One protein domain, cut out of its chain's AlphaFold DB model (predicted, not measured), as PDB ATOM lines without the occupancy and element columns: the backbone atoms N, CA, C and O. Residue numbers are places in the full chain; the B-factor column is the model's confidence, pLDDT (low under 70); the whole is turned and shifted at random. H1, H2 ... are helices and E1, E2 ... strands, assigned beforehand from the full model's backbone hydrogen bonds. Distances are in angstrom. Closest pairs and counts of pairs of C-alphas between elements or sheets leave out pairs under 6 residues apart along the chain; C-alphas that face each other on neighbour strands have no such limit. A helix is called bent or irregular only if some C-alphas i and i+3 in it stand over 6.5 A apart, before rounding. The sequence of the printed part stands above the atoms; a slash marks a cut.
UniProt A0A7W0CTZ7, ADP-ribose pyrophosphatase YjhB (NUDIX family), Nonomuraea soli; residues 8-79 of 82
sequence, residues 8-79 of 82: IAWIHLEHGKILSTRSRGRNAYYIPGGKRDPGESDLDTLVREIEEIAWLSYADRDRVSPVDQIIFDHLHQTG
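What this domain is: This is residues 8 to 79 of the 82 residues of the protein "ADP-ribose pyrophosphatase YjhB (NUDIX family)" of Nonomuraea soli (UniProt A0A7W0CTZ7). The model is an elongated body with a two-stranded antiparallel ribbon, E1 beside E3, lying between a helical hairpin of H2 and H3 toward one end and a small head of helix H1 and short strand E2 toward the other. The first printed residues, 8 to 9, pair with E2 at the head, and the chain then runs back to fold into E1. The printed part has 72 residues, with three named strands and three named helices in the order E1, E2, H1, E3, H2, H3; the class is mixed, helices and strands. The whole is compact, with a radius of gyration of the C-alphas of 12.4 A and spans of 38 by 25 by 20 A.

How they stand to each other: Begin at the sheet, where E1, residues 17 to 22, and E3, residues 52 to 56, are antiparallel neighbours, with 154 degrees between their directions. C-alphas 21 and 53 face each other at 4.6 A; look for N 20 and O 54 at 2.8 A and N 54 and O 20 at 2.9 A, both within hydrogen-bond range. Just before E1, residues 13 to 14 pair antiparallel with its residues 17 to 18. Toward one end find H2, residues 58 to 63, and H3, residues 66 to 77, a helical hairpin. They touch, the closest C-alphas being those of Arg 61 and Gln 69 at 6.1 A, and stand at a shallow tilt of 5 degrees, opposite ways. H2 is irregular, with C-alphas 59 and 62 7.8 A apart, and its line is a rough one. E1 and H3 are near each other, with 6 pairs of C-alphas within 10 A. Toward the other end, E2, residues 33 to 35, pairs with no named strand, but its residues 33 to 34 pair antiparallel with residues 8 to 9. The closest C-alphas of E2 and H1, residues 42 to 47, are those of Gly 33 and Leu 46, 5.3 A apart. H1 is apart from H2, H3 and E1. Every O i to N i+4 pair is within hydrogen-bond range in H1, against 6 of 8 in H3 and 0 of 2 in H2, where 2 of 3 O i to N i+3 pairs are.

Where its parts are: Find C-alpha 17 at (184.813, 176.777, 219.502); from there E1 runs 15.7 A to C-alpha 22. E3 covers 12.3 A from C-alpha 52 at (192.249, 187.108, 210.083) to C-alpha 56. H3 runs 16.8 A and ends at C-alpha 77, (189.572, 168.123, 228.889). E2, H1 and H2 are shorter, at 7.3 A, 8.9 A and 10.0 A.

The domain as a whole: The two C-alphas farthest apart are those of Gly 39 and Gln 77, 37.8 A. The printed part, residues 8 to 79, has no cut. The links H1 to E3, E3 to H2 and H2 to H3 are tight, E1 to E2 and E2 to H1 are short, and there is no long link. Mean pLDDT of the printed part is 93.1, and no printed residue is under 70.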
ATOM      1  N   ILE A   8     197.670 191.176 227.661       90.69
ATOM      2  CA  ILE A   8     196.272 190.753 227.653       90.69
ATOM      3  C   ILE A   8     196.071 189.593 226.694       90.69
ATOM      4  O   ILE A   8     196.782 189.469 225.697       90.69
ATOM      5  N   ALA A   9     195.072 188.775 226.994       90.94
ATOM      6  CA  ALA A   9     194.544 187.770 226.092       90.94
ATOM      7  C   ALA A   9     193.023 187.715 226.249       90.94
ATOM      8  O   ALA A   9     192.510 187.831 227.364       90.94
ATOM      9  N   TRP A  10     192.308 187.524 225.145       92.56
ATOM     10  CA  TRP A  10     190.864 187.356 225.131       92.56
ATOM     11  C   TRP A  10     190.504 185.922 224.755       92.56
ATOM     12  O   TRP A  10     190.634 185.505 223.607       92.56
ATOM     13  N   ILE A  11     190.010 185.174 225.742       93.81
ATOM     14  CA  ILE A  11     189.436 183.845 225.541       93.81
ATOM     15  C   ILE A  11     187.930 184.015 225.354       93.81
ATOM     16  O   ILE A  11     187.214 184.343 226.300       93.81
ATOM     17  N   HIS A  12     187.454 183.796 224.132       96.00
ATOM     18  CA  HIS A  12     186.033 183.821 223.815       96.00
ATOM     19  C   HIS A  12     185.602 182.462 223.279       96.00
ATOM     20  O   HIS A  12     186.130 182.002 222.269       96.00
ATOM     21  N   LEU A  13     184.661 181.827 223.978       97.50
ATOM     22  CA  LEU A  13     184.096 180.539 223.602       97.50
ATOM     23  C   LEU A  13     182.672 180.714 223.092       97.50
ATOM     24  O   LEU A  13     181.857 181.374 223.735       97.50
ATOM     25  N   GLU A  14     182.375 180.073 221.969       97.56
ATOM     26  CA  GLU A  14     181.046 180.049 221.378       97.56
ATOM     27  C   GLU A  14     180.825 178.713 220.660       97.56
ATOM     28  O   GLU A  14     181.659 178.279 219.869       97.56
ATOM     29  N   HIS A  15     179.713 178.031 220.952       97.06
ATOM     30  CA  HIS A  15     179.339 176.761 220.309       97.06
ATOM     31  C   HIS A  15     180.456 175.691 220.286       97.06
ATOM     32  O   HIS A  15     180.643 174.999 219.286       97.06
ATOM     33  N   GLY A  16     181.212 175.560 221.383       97.12
ATOM     34  CA  GLY A  16     182.318 174.597 221.491       97.12
ATOM     35  C   GLY A  16     183.557 174.970 220.671       97.12
ATOM     36  O   GLY A  16     184.406 174.116 220.430       97.12
ATOM     37  N   LYS A  17     183.668 176.227 220.233       98.31
ATOM     38  CA  LYS A  17     184.813 176.777 219.502       98.31
ATOM     39  C   LYS A  17     185.400 177.970 220.239       98.31
ATOM     40  O   LYS A  17     184.696 178.645 220.985       98.31
ATOM     41  N   ILE A  18     186.671 178.253 219.987       97.81
ATOM     42  CA  ILE A  18     187.386 179.406 220.535       97.81
ATOM     43  C   ILE A  18     187.735 180.406 219.437       97.81
ATOM     44  O   ILE A  18     188.194 180.035 218.349       97.81
ATOM     45  N   LEU A  19     187.527 181.687 219.735       96.50
ATOM     46  CA  LEU A  19     187.957 182.785 218.881       96.50
ATOM     47  C   LEU A  19     189.482 182.786 218.791       96.50
ATOM     48  O   LEU A  19     190.179 182.887 219.799       96.50
ATOM     49  N   SER A  20     189.990 182.686 217.572       96.06
ATOM     50  CA  SER A  20     191.414 182.688 217.265       96.06
ATOM     51  C   SER A  20     191.707 183.720 216.184       96.06
ATOM     52  O   SER A  20     190.875 184.005 215.325       96.06
ATOM     53  N   THR A  21     192.905 184.285 216.220       94.31
ATOM     54  CA  THR A  21     193.371 185.299 215.272       94.31
ATOM     55  C   THR A  21     194.668 184.865 214.626       94.31
ATOM     56  O   THR A  21     195.410 184.035 215.155       94.31
ATOM     57  N   ARG A  22     194.957 185.432 213.463       92.44
ATOM     58  CA  ARG A  22     196.237 185.260 212.790       92.44
ATOM     59  C   ARG A  22     196.736 186.618 212.338       92.44
ATOM     60  O   ARG A  22     196.012 187.362 211.680       92.44
ATOM     61  N   SER A  23     197.962 186.941 212.731       85.69
ATOM     62  CA  SER A  23     198.639 188.158 212.289       85.69
ATOM     63  C   SER A  23     199.314 187.957 210.944       85.69
ATOM     64  O   SER A  23     199.684 186.838 210.570       85.69
ATOM     65  N   ARG A  24     199.549 189.072 210.254       79.06
ATOM     66  CA  ARG A  24     200.127 189.068 208.917       79.06
ATOM     67  C   ARG A  24     201.482 188.379 208.851       79.06
ATOM     68  O   ARG A  24     202.385 188.654 209.638       79.06
ATOM     69  N   GLY A  25     201.614 187.464 207.892       79.69
ATOM     70  CA  GLY A  25     202.841 186.693 207.670       79.69
ATOM     71  C   GLY A  25     203.077 185.553 208.667       79.69
ATOM     72  O   GLY A  25     204.161 184.968 208.666       79.69
ATOM     73  N   ARG A  26     202.096 185.213 209.516       83.69
ATOM     74  CA  ARG A  26     202.153 184.042 210.404       83.69
ATOM     75  C   ARG A  26     201.313 182.905 209.833       83.69
ATOM     76  O   ARG A  26     200.217 183.129 209.340       83.69
ATOM     77  N   ASN A  27     201.810 181.674 209.950       88.50
ATOM     78  CA  ASN A  27     201.083 180.489 209.481       88.50
ATOM     79  C   ASN A  27     200.098 179.943 210.525       88.50
ATOM     80  O   ASN A  27     199.019 179.487 210.154       88.50
ATOM     81  N   ALA A  28     200.462 180.015 211.810       92.38
ATOM     82  CA  ALA A  28     199.650 179.527 212.923       92.38
ATOM     83  C   ALA A  28     198.622 180.566 213.398       92.38
ATOM     84  O   ALA A  28     198.861 181.769 213.274       92.38
ATOM     85  N   TYR A  29     197.526 180.088 213.985       95.38
ATOM     86  CA  TYR A  29     196.581 180.904 214.745       95.38
ATOM     87  C   TYR A  29     197.005 181.024 216.212       95.38
ATOM     88  O   TYR A  29     197.733 180.178 216.742       95.38
ATOM     89  N   TYR A  30     196.516 182.081 216.850       93.69
ATOM     90  CA  TYR A  30     196.773 182.421 218.241       93.69
ATOM     91  C   TYR A  30     195.485 182.872 218.919       93.69
ATOM     92  O   TYR A  30     194.588 183.423 218.271       93.69
ATOM     93  N   ILE A  31     195.411 182.704 220.235       93.44
ATOM     94  CA  ILE A  31     194.373 183.375 221.021       93.44
ATOM     95  C   ILE A  31     194.602 184.895 220.907       93.44
ATOM     96  O   ILE A  31     195.748 185.334 221.045       93.44
ATOM     97  N   PRO A  32     193.557 185.703 220.633       92.19
ATOM     98  CA  PRO A  32     193.691 187.153 220.531       92.19
ATOM     99  C   PRO A  32     194.362 187.719 221.782       92.19
ATOM    100  O   PRO A  32     193.951 187.416 222.901       92.19
ATOM    101  N   GLY A  33     195.395 188.534 221.611       89.88
ATOM    102  CA  GLY A  33     196.182 189.018 222.734       89.88
ATOM    103  C   GLY A  33     197.464 189.708 222.306       89.88
ATOM    104  O   GLY A  33     197.913 189.599 221.167       89.88
ATOM    105  N   GLY A  34     198.080 190.417 223.244       88.69
ATOM    106  CA  GLY A  34     199.240 191.243 222.952       88.69
ATOM    107  C   GLY A  34     199.846 191.869 224.195       88.69
ATOM    108  O   GLY A  34     199.282 191.822 225.288       88.69
ATOM    109  N   LYS A  35     201.038 192.438 224.018       91.19
ATOM    110  CA  LYS A  35     201.622 193.363 224.989       91.19
ATOM    111  C   LYS A  35     200.998 194.731 224.731       91.19
ATOM    112  O   LYS A  35     200.990 195.144 223.577       91.19
ATOM    113  N   ARG A  36     200.534 195.414 225.779       90.56
ATOM    114  CA  ARG A  36     200.066 196.797 225.640       90.56
ATOM    115  C   ARG A  36     201.238 197.717 225.323       90.56
ATOM    116  O   ARG A  36     202.254 197.679 226.031       90.56
ATOM    117  N   ASP A  37     201.084 198.561 224.312       89.75
ATOM    118  CA  ASP A  37     201.966 199.705 224.106       89.75
ATOM    119  C   ASP A  37     201.471 200.933 224.901       89.75
ATOM    120  O   ASP A  37     200.298 201.013 225.282       89.75
ATOM    121  N   PRO A  38     202.355 201.896 225.228       89.94
ATOM    122  CA  PRO A  38     201.972 203.059 226.022       89.94
ATOM    123  C   PRO A  38     200.822 203.848 225.384       89.94
ATOM    124  O   PRO A  38     200.963 204.389 224.290       89.94
ATOM    125  N   GLY A  39     199.707 203.956 226.108       91.12
ATOM    126  CA  GLY A  39     198.520 204.692 225.670       91.12
ATOM    127  C   GLY A  39     197.479 203.862 224.912       91.12
ATOM    128  O   GLY A  39     196.423 204.409 224.609       91.12
ATOM    129  N   GLU A  40     197.726 202.575 224.644       92.62
ATOM    130  CA  GLU A  40     196.710 201.680 224.076       92.62
ATOM    131  C   GLU A  40     195.654 201.296 225.125       92.62
ATOM    132  O   GLU A  40     195.976 200.989 226.277       92.62
ATOM    133  N   SER A  41     194.382 201.262 224.715       92.38
ATOM    134  CA  SER A  41     193.348 200.538 225.459       92.38
ATOM    135  C   SER A  41     193.490 199.022 225.272       92.38
ATOM    136  O   SER A  41     194.220 198.543 224.398       92.38
ATOM    137  N   ASP A  42     192.753 198.241 226.067       90.44
ATOM    138  CA  ASP A  42     192.682 196.786 225.881       90.44
ATOM    139  C   ASP A  42     192.174 196.426 224.480       90.44
ATOM    140  O   ASP A  42     192.704 195.521 223.841       90.44
ATOM    141  N   LEU A  43     191.180 197.163 223.972       88.62
ATOM    142  CA  LEU A  43     190.644 196.928 222.636       88.62
ATOM    143  C   LEU A  43     191.681 197.254 221.559       88.62
ATOM    144  O   LEU A  43     191.878 196.432 220.669       88.62
ATOM    145  N   ASP A  44     192.372 198.394 221.669       91.50
ATOM    146  CA  ASP A  44     193.430 198.781 220.723       91.50
ATOM    147  C   ASP A  44     194.518 197.703 220.656       91.50
ATOM    148  O   ASP A  44     194.910 197.264 219.574       91.50
ATOM    149  N   THR A  45     194.922 197.203 221.826       90.25
ATOM    150  CA  THR A  45     195.917 196.136 221.952       90.25
ATOM    151  C   THR A  45     195.444 194.831 221.295       90.25
ATOM    152  O   THR A  45     196.243 194.131 220.676       90.25
ATOM    153  N   LEU A  46     194.156 194.481 221.413       88.56
ATOM    154  CA  LEU A  46     193.604 193.254 220.824       88.56
ATOM    155  C   LEU A  46     193.493 193.329 219.298       88.56
ATOM    156  O   LEU A  46     193.706 192.313 218.643       88.56
ATOM    157  N   VAL A  47     193.148 194.487 218.727       87.31
ATOM    158  CA  VAL A  47     192.804 194.588 217.294       87.31
ATOM    159  C   VAL A  47     193.971 194.955 216.379       87.31
ATOM    160  O   VAL A  47     193.904 194.652 215.189       87.31
ATOM    161  N   ARG A  48     195.040 195.576 216.899       85.12
ATOM    162  CA  ARG A  48     196.106 196.203 216.088       85.12
ATOM    163  C   ARG A  48     196.770 195.284 215.056       85.12
ATOM    164  O   ARG A  48     197.134 195.750 213.982       85.12
ATOM    165  N   GLU A  49     196.930 193.999 215.361       74.62
ATOM    166  CA  GLU A  49     197.699 193.057 214.531       74.62
ATOM    167  C   GLU A  49     196.843 191.912 213.954       74.62
ATOM    168  O   GLU A  49     197.386 190.889 213.522       74.62
ATOM    169  N   ILE A  50     195.511 192.037 213.968       85.81
ATOM    170  CA  ILE A  50     194.608 191.006 213.436       85.81
ATOM    171  C   ILE A  50     194.498 191.155 211.912       85.81
ATOM    172  O   ILE A  50     193.945 192.135 211.420       85.81
ATOM    173  N   GLU A  51     194.975 190.159 211.159       85.88
ATOM    174  CA  GLU A  51     194.701 190.044 209.715       85.88
ATOM    175  C   GLU A  51     193.479 189.152 209.452       85.88
ATOM    176  O   GLU A  51     192.669 189.438 208.573       85.88
ATOM    177  N   GLU A  52     193.327 188.084 210.234       89.44
ATOM    178  CA  GLU A  52     192.249 187.108 210.083       89.44
ATOM    179  C   GLU A  52     191.690 186.676 211.441       89.44
ATOM    180  O   GLU A  52     192.424 186.580 212.429       89.44
ATOM    181  N   ILE A  53     190.391 186.361 211.462       93.56
ATOM    182  CA  ILE A  53     189.668 185.771 212.590       93.56
ATOM    183  C   ILE A  53     189.119 184.401 212.178       93.56
ATOM    184  O   ILE A  53     188.560 184.254 211.093       93.56
ATOM    185  N   ALA A  54     189.221 183.419 213.073       95.94
ATOM    186  CA  ALA A  54     188.635 182.096 212.905       95.94
ATOM    187  C   ALA A  54     188.053 181.562 214.221       95.94
ATOM    188  O   ALA A  54     188.597 181.790 215.299       95.94
ATOM    189  N   TRP A  55     186.969 180.796 214.114       97.69
ATOM    190  CA  TRP A  55     186.429 179.995 215.210       97.69
ATOM    191  C   TRP A  55     186.958 178.573 215.092       97.69
ATOM    192  O   TRP A  55     186.545 177.838 214.191       97.69
ATOM    193  N   LEU A  56     187.870 178.207 215.987       98.06
ATOM    194  CA  LEU A  56     188.569 176.927 215.944       98.06
ATOM    195  C   LEU A  56     187.988 175.958 216.967       98.06
ATOM    196  O   LEU A  56     187.669 176.346 218.090       98.06
ATOM    197  N   SER A  57     187.834 174.704 216.560       98.31
ATOM    198  CA  SER A  57     187.446 173.599 217.440       98.31
ATOM    199  C   SER A  57     188.699 172.836 217.885       98.31
ATOM    200  O   SER A  57     189.803 173.109 217.408       98.31
ATOM    201  N   TYR A  58     188.566 171.866 218.790       98.25
ATOM    202  CA  TYR A  58     189.696 171.013 219.163       98.25
ATOM    203  C   TYR A  58     190.275 170.240 217.960       98.25
ATOM    204  O   TYR A  58     191.469 169.945 217.930       98.25
ATOM    205  N   ALA A  59     189.474 169.994 216.918       98.12
ATOM    206  CA  ALA A  59     189.942 169.406 215.662       98.12
ATOM    207  C   ALA A  59     190.986 170.268 214.924       98.12
ATOM    208  O   ALA A  59     191.764 169.734 214.141       98.12
ATOM    209  N   ASP A  60     191.031 171.578 215.184       98.12
ATOM    210  CA  ASP A  60     191.971 172.528 214.574       98.12
ATOM    211  C   ASP A  60     193.250 172.739 215.412       98.12
ATOM    212  O   ASP A  60     194.032 173.655 215.144       98.12
ATOM    213  N   ARG A  61     193.473 171.939 216.463       97.38
ATOM    214  CA  ARG A  61     194.575 172.112 217.428       97.38
ATOM    215  C   ARG A  61     195.963 172.187 216.779       97.38
ATOM    216  O   ARG A  61     196.850 172.871 217.280       97.38
ATOM    217  N   ASP A  62     196.192 171.489 215.677       97.12
ATOM    218  CA  ASP A  62     197.469 171.512 214.956       97.12
ATOM    219  C   ASP A  62     197.729 172.838 214.217       97.12
ATOM    220  O   ASP A  62     198.875 173.158 213.896       97.12
ATOM    221  N   ARG A  63     196.688 173.648 214.001       96.25
ATOM    222  CA  ARG A  63     196.765 174.965 213.355       96.25
ATOM    223  C   ARG A  63     197.115 176.092 214.326       96.25
ATOM    224  O   ARG A  63     197.400 177.202 213.865       96.25
ATOM    225  N   VAL A  64     197.094 175.849 215.640       96.19
ATOM    226  CA  VAL A  64     197.420 176.861 216.660       96.19
ATOM    227  C   VAL A  64     198.851 176.737 217.174       96.19
ATOM    228  O   VAL A  64     199.494 175.688 217.068       96.19
ATOM    229  N   SER A  65     199.371 177.831 217.731       94.06
ATOM    230  CA  SER A  65     200.718 177.870 218.302       94.06
ATOM    231  C   SER A  65     200.905 176.821 219.414       94.06
ATOM    232  O   SER A  65     199.959 176.551 220.152       94.06
ATOM    233  N   PRO A  66     202.115 176.258 219.618       94.69
ATOM    234  CA  PRO A  66     202.338 175.245 220.657       94.69
ATOM    235  C   PRO A  66     201.957 175.687 222.076       94.69
ATOM    236  O   PRO A  66     201.603 174.856 222.904       94.69
ATOM    237  N   VAL A  67     202.026 176.990 222.364       91.94
ATOM    238  CA  VAL A  67     201.606 177.534 223.662       91.94
ATOM    239  C   VAL A  67     200.083 177.510 223.783       91.94
ATOM    240  O   VAL A  67     199.562 177.073 224.805       91.94
ATOM    241  N   ASP A  68     199.364 177.906 222.732       95.38
ATOM    242  CA  ASP A  68     197.897 177.911 222.739       95.38
ATOM    243  C   ASP A  68     197.311 176.496 222.690       95.38
ATOM    244  O   ASP A  68     196.213 176.271 223.196       95.38
ATOM    245  N   GLN A  69     198.062 175.513 222.182       97.38
ATOM    246  CA  GLN A  69     197.680 174.100 222.267       97.38
ATOM    247  C   GLN A  69     197.452 173.645 223.716       97.38
ATOM    248  O   GLN A  69     196.556 172.844 223.955       97.38
ATOM    249  N   ILE A  70     198.191 174.194 224.687       97.31
ATOM    250  CA  ILE A  70     198.005 173.887 226.116       97.31
ATOM    251  C   ILE A  70     196.624 174.362 226.589       97.31
ATOM    252  O   ILE A  70     195.954 173.679 227.362       97.31
ATOM    253  N   ILE A  71     196.181 175.526 226.108       96.19
ATOM    254  CA  ILE A  71     194.857 176.074 226.425       96.19
ATOM    255  C   ILE A  71     193.769 175.246 225.734       96.19
ATOM    256  O   ILE A  71     192.776 174.907 226.372       96.19
ATOM    257  N   PHE A  72     193.973 174.856 224.472       98.00
ATOM    258  CA  PHE A  72     193.061 173.958 223.751       98.00
ATOM    259  C   PHE A  72     192.896 172.619 224.476       98.00
ATOM    260  O   PHE A  72     191.768 172.180 224.683       98.00
ATOM    261  N   ASP A  73     194.001 172.006 224.907       98.31
ATOM    262  CA  ASP A  73     193.995 170.745 225.652       98.31
ATOM    263  C   ASP A  73     193.199 170.862 226.943       98.31
ATOM    264  O   ASP A  73     192.346 170.021 227.224       98.31
ATOM    265  N   HIS A  74     193.445 171.921 227.716       97.81
ATOM    266  CA  HIS A  74     192.726 172.155 228.960       97.81
ATOM    267  C   HIS A  74     191.223 172.325 228.718       97.81
ATOM    268  O   HIS A  74     190.423 171.654 229.364       97.81
ATOM    269  N   LEU A  75     190.837 173.173 227.762       97.50
ATOM    270  CA  LEU A  75     189.432 173.446 227.457       97.50
ATOM    271  C   LEU A  75     188.706 172.226 226.881       97.50
ATOM    272  O   LEU A  75     187.512 172.049 227.117       97.50
ATOM    273  N   HIS A  76     189.405 171.368 226.141       98.25
ATOM    274  CA  HIS A  76     188.844 170.107 225.672       98.25
ATOM    275  C   HIS A  76     188.653 169.113 226.822       98.25
ATOM    276  O   HIS A  76     187.582 168.526 226.965       98.25
ATOM    277  N   GLN A  77     189.652 168.979 227.701       98.31
ATOM    278  CA  GLN A  77     189.572 168.123 228.889       98.31
ATOM    279  C   GLN A  77     188.445 168.540 229.842       98.31
ATOM    280  O   GLN A  77     187.846 167.683 230.489       98.31
ATOM    281  N   THR A  78     188.128 169.836 229.920       97.62
ATOM    282  CA  THR A  78     187.010 170.362 230.720       97.62
ATOM    283  C   THR A  78     185.666 170.356 229.983       97.62
ATOM    284  O   THR A  78     184.662 170.771 230.560       97.62
ATOM    285  N   GLY A  79     185.612 169.878 228.734       97.31
ATOM    286  CA  GLY A  79     184.385 169.789 227.935       97.31
ATOM    287  C   GLY A  79     183.861 171.133 227.418       97.31
ATOM    288  O   GLY A  79     182.682 171.247 227.103       97.31
TER     289      GLY A  79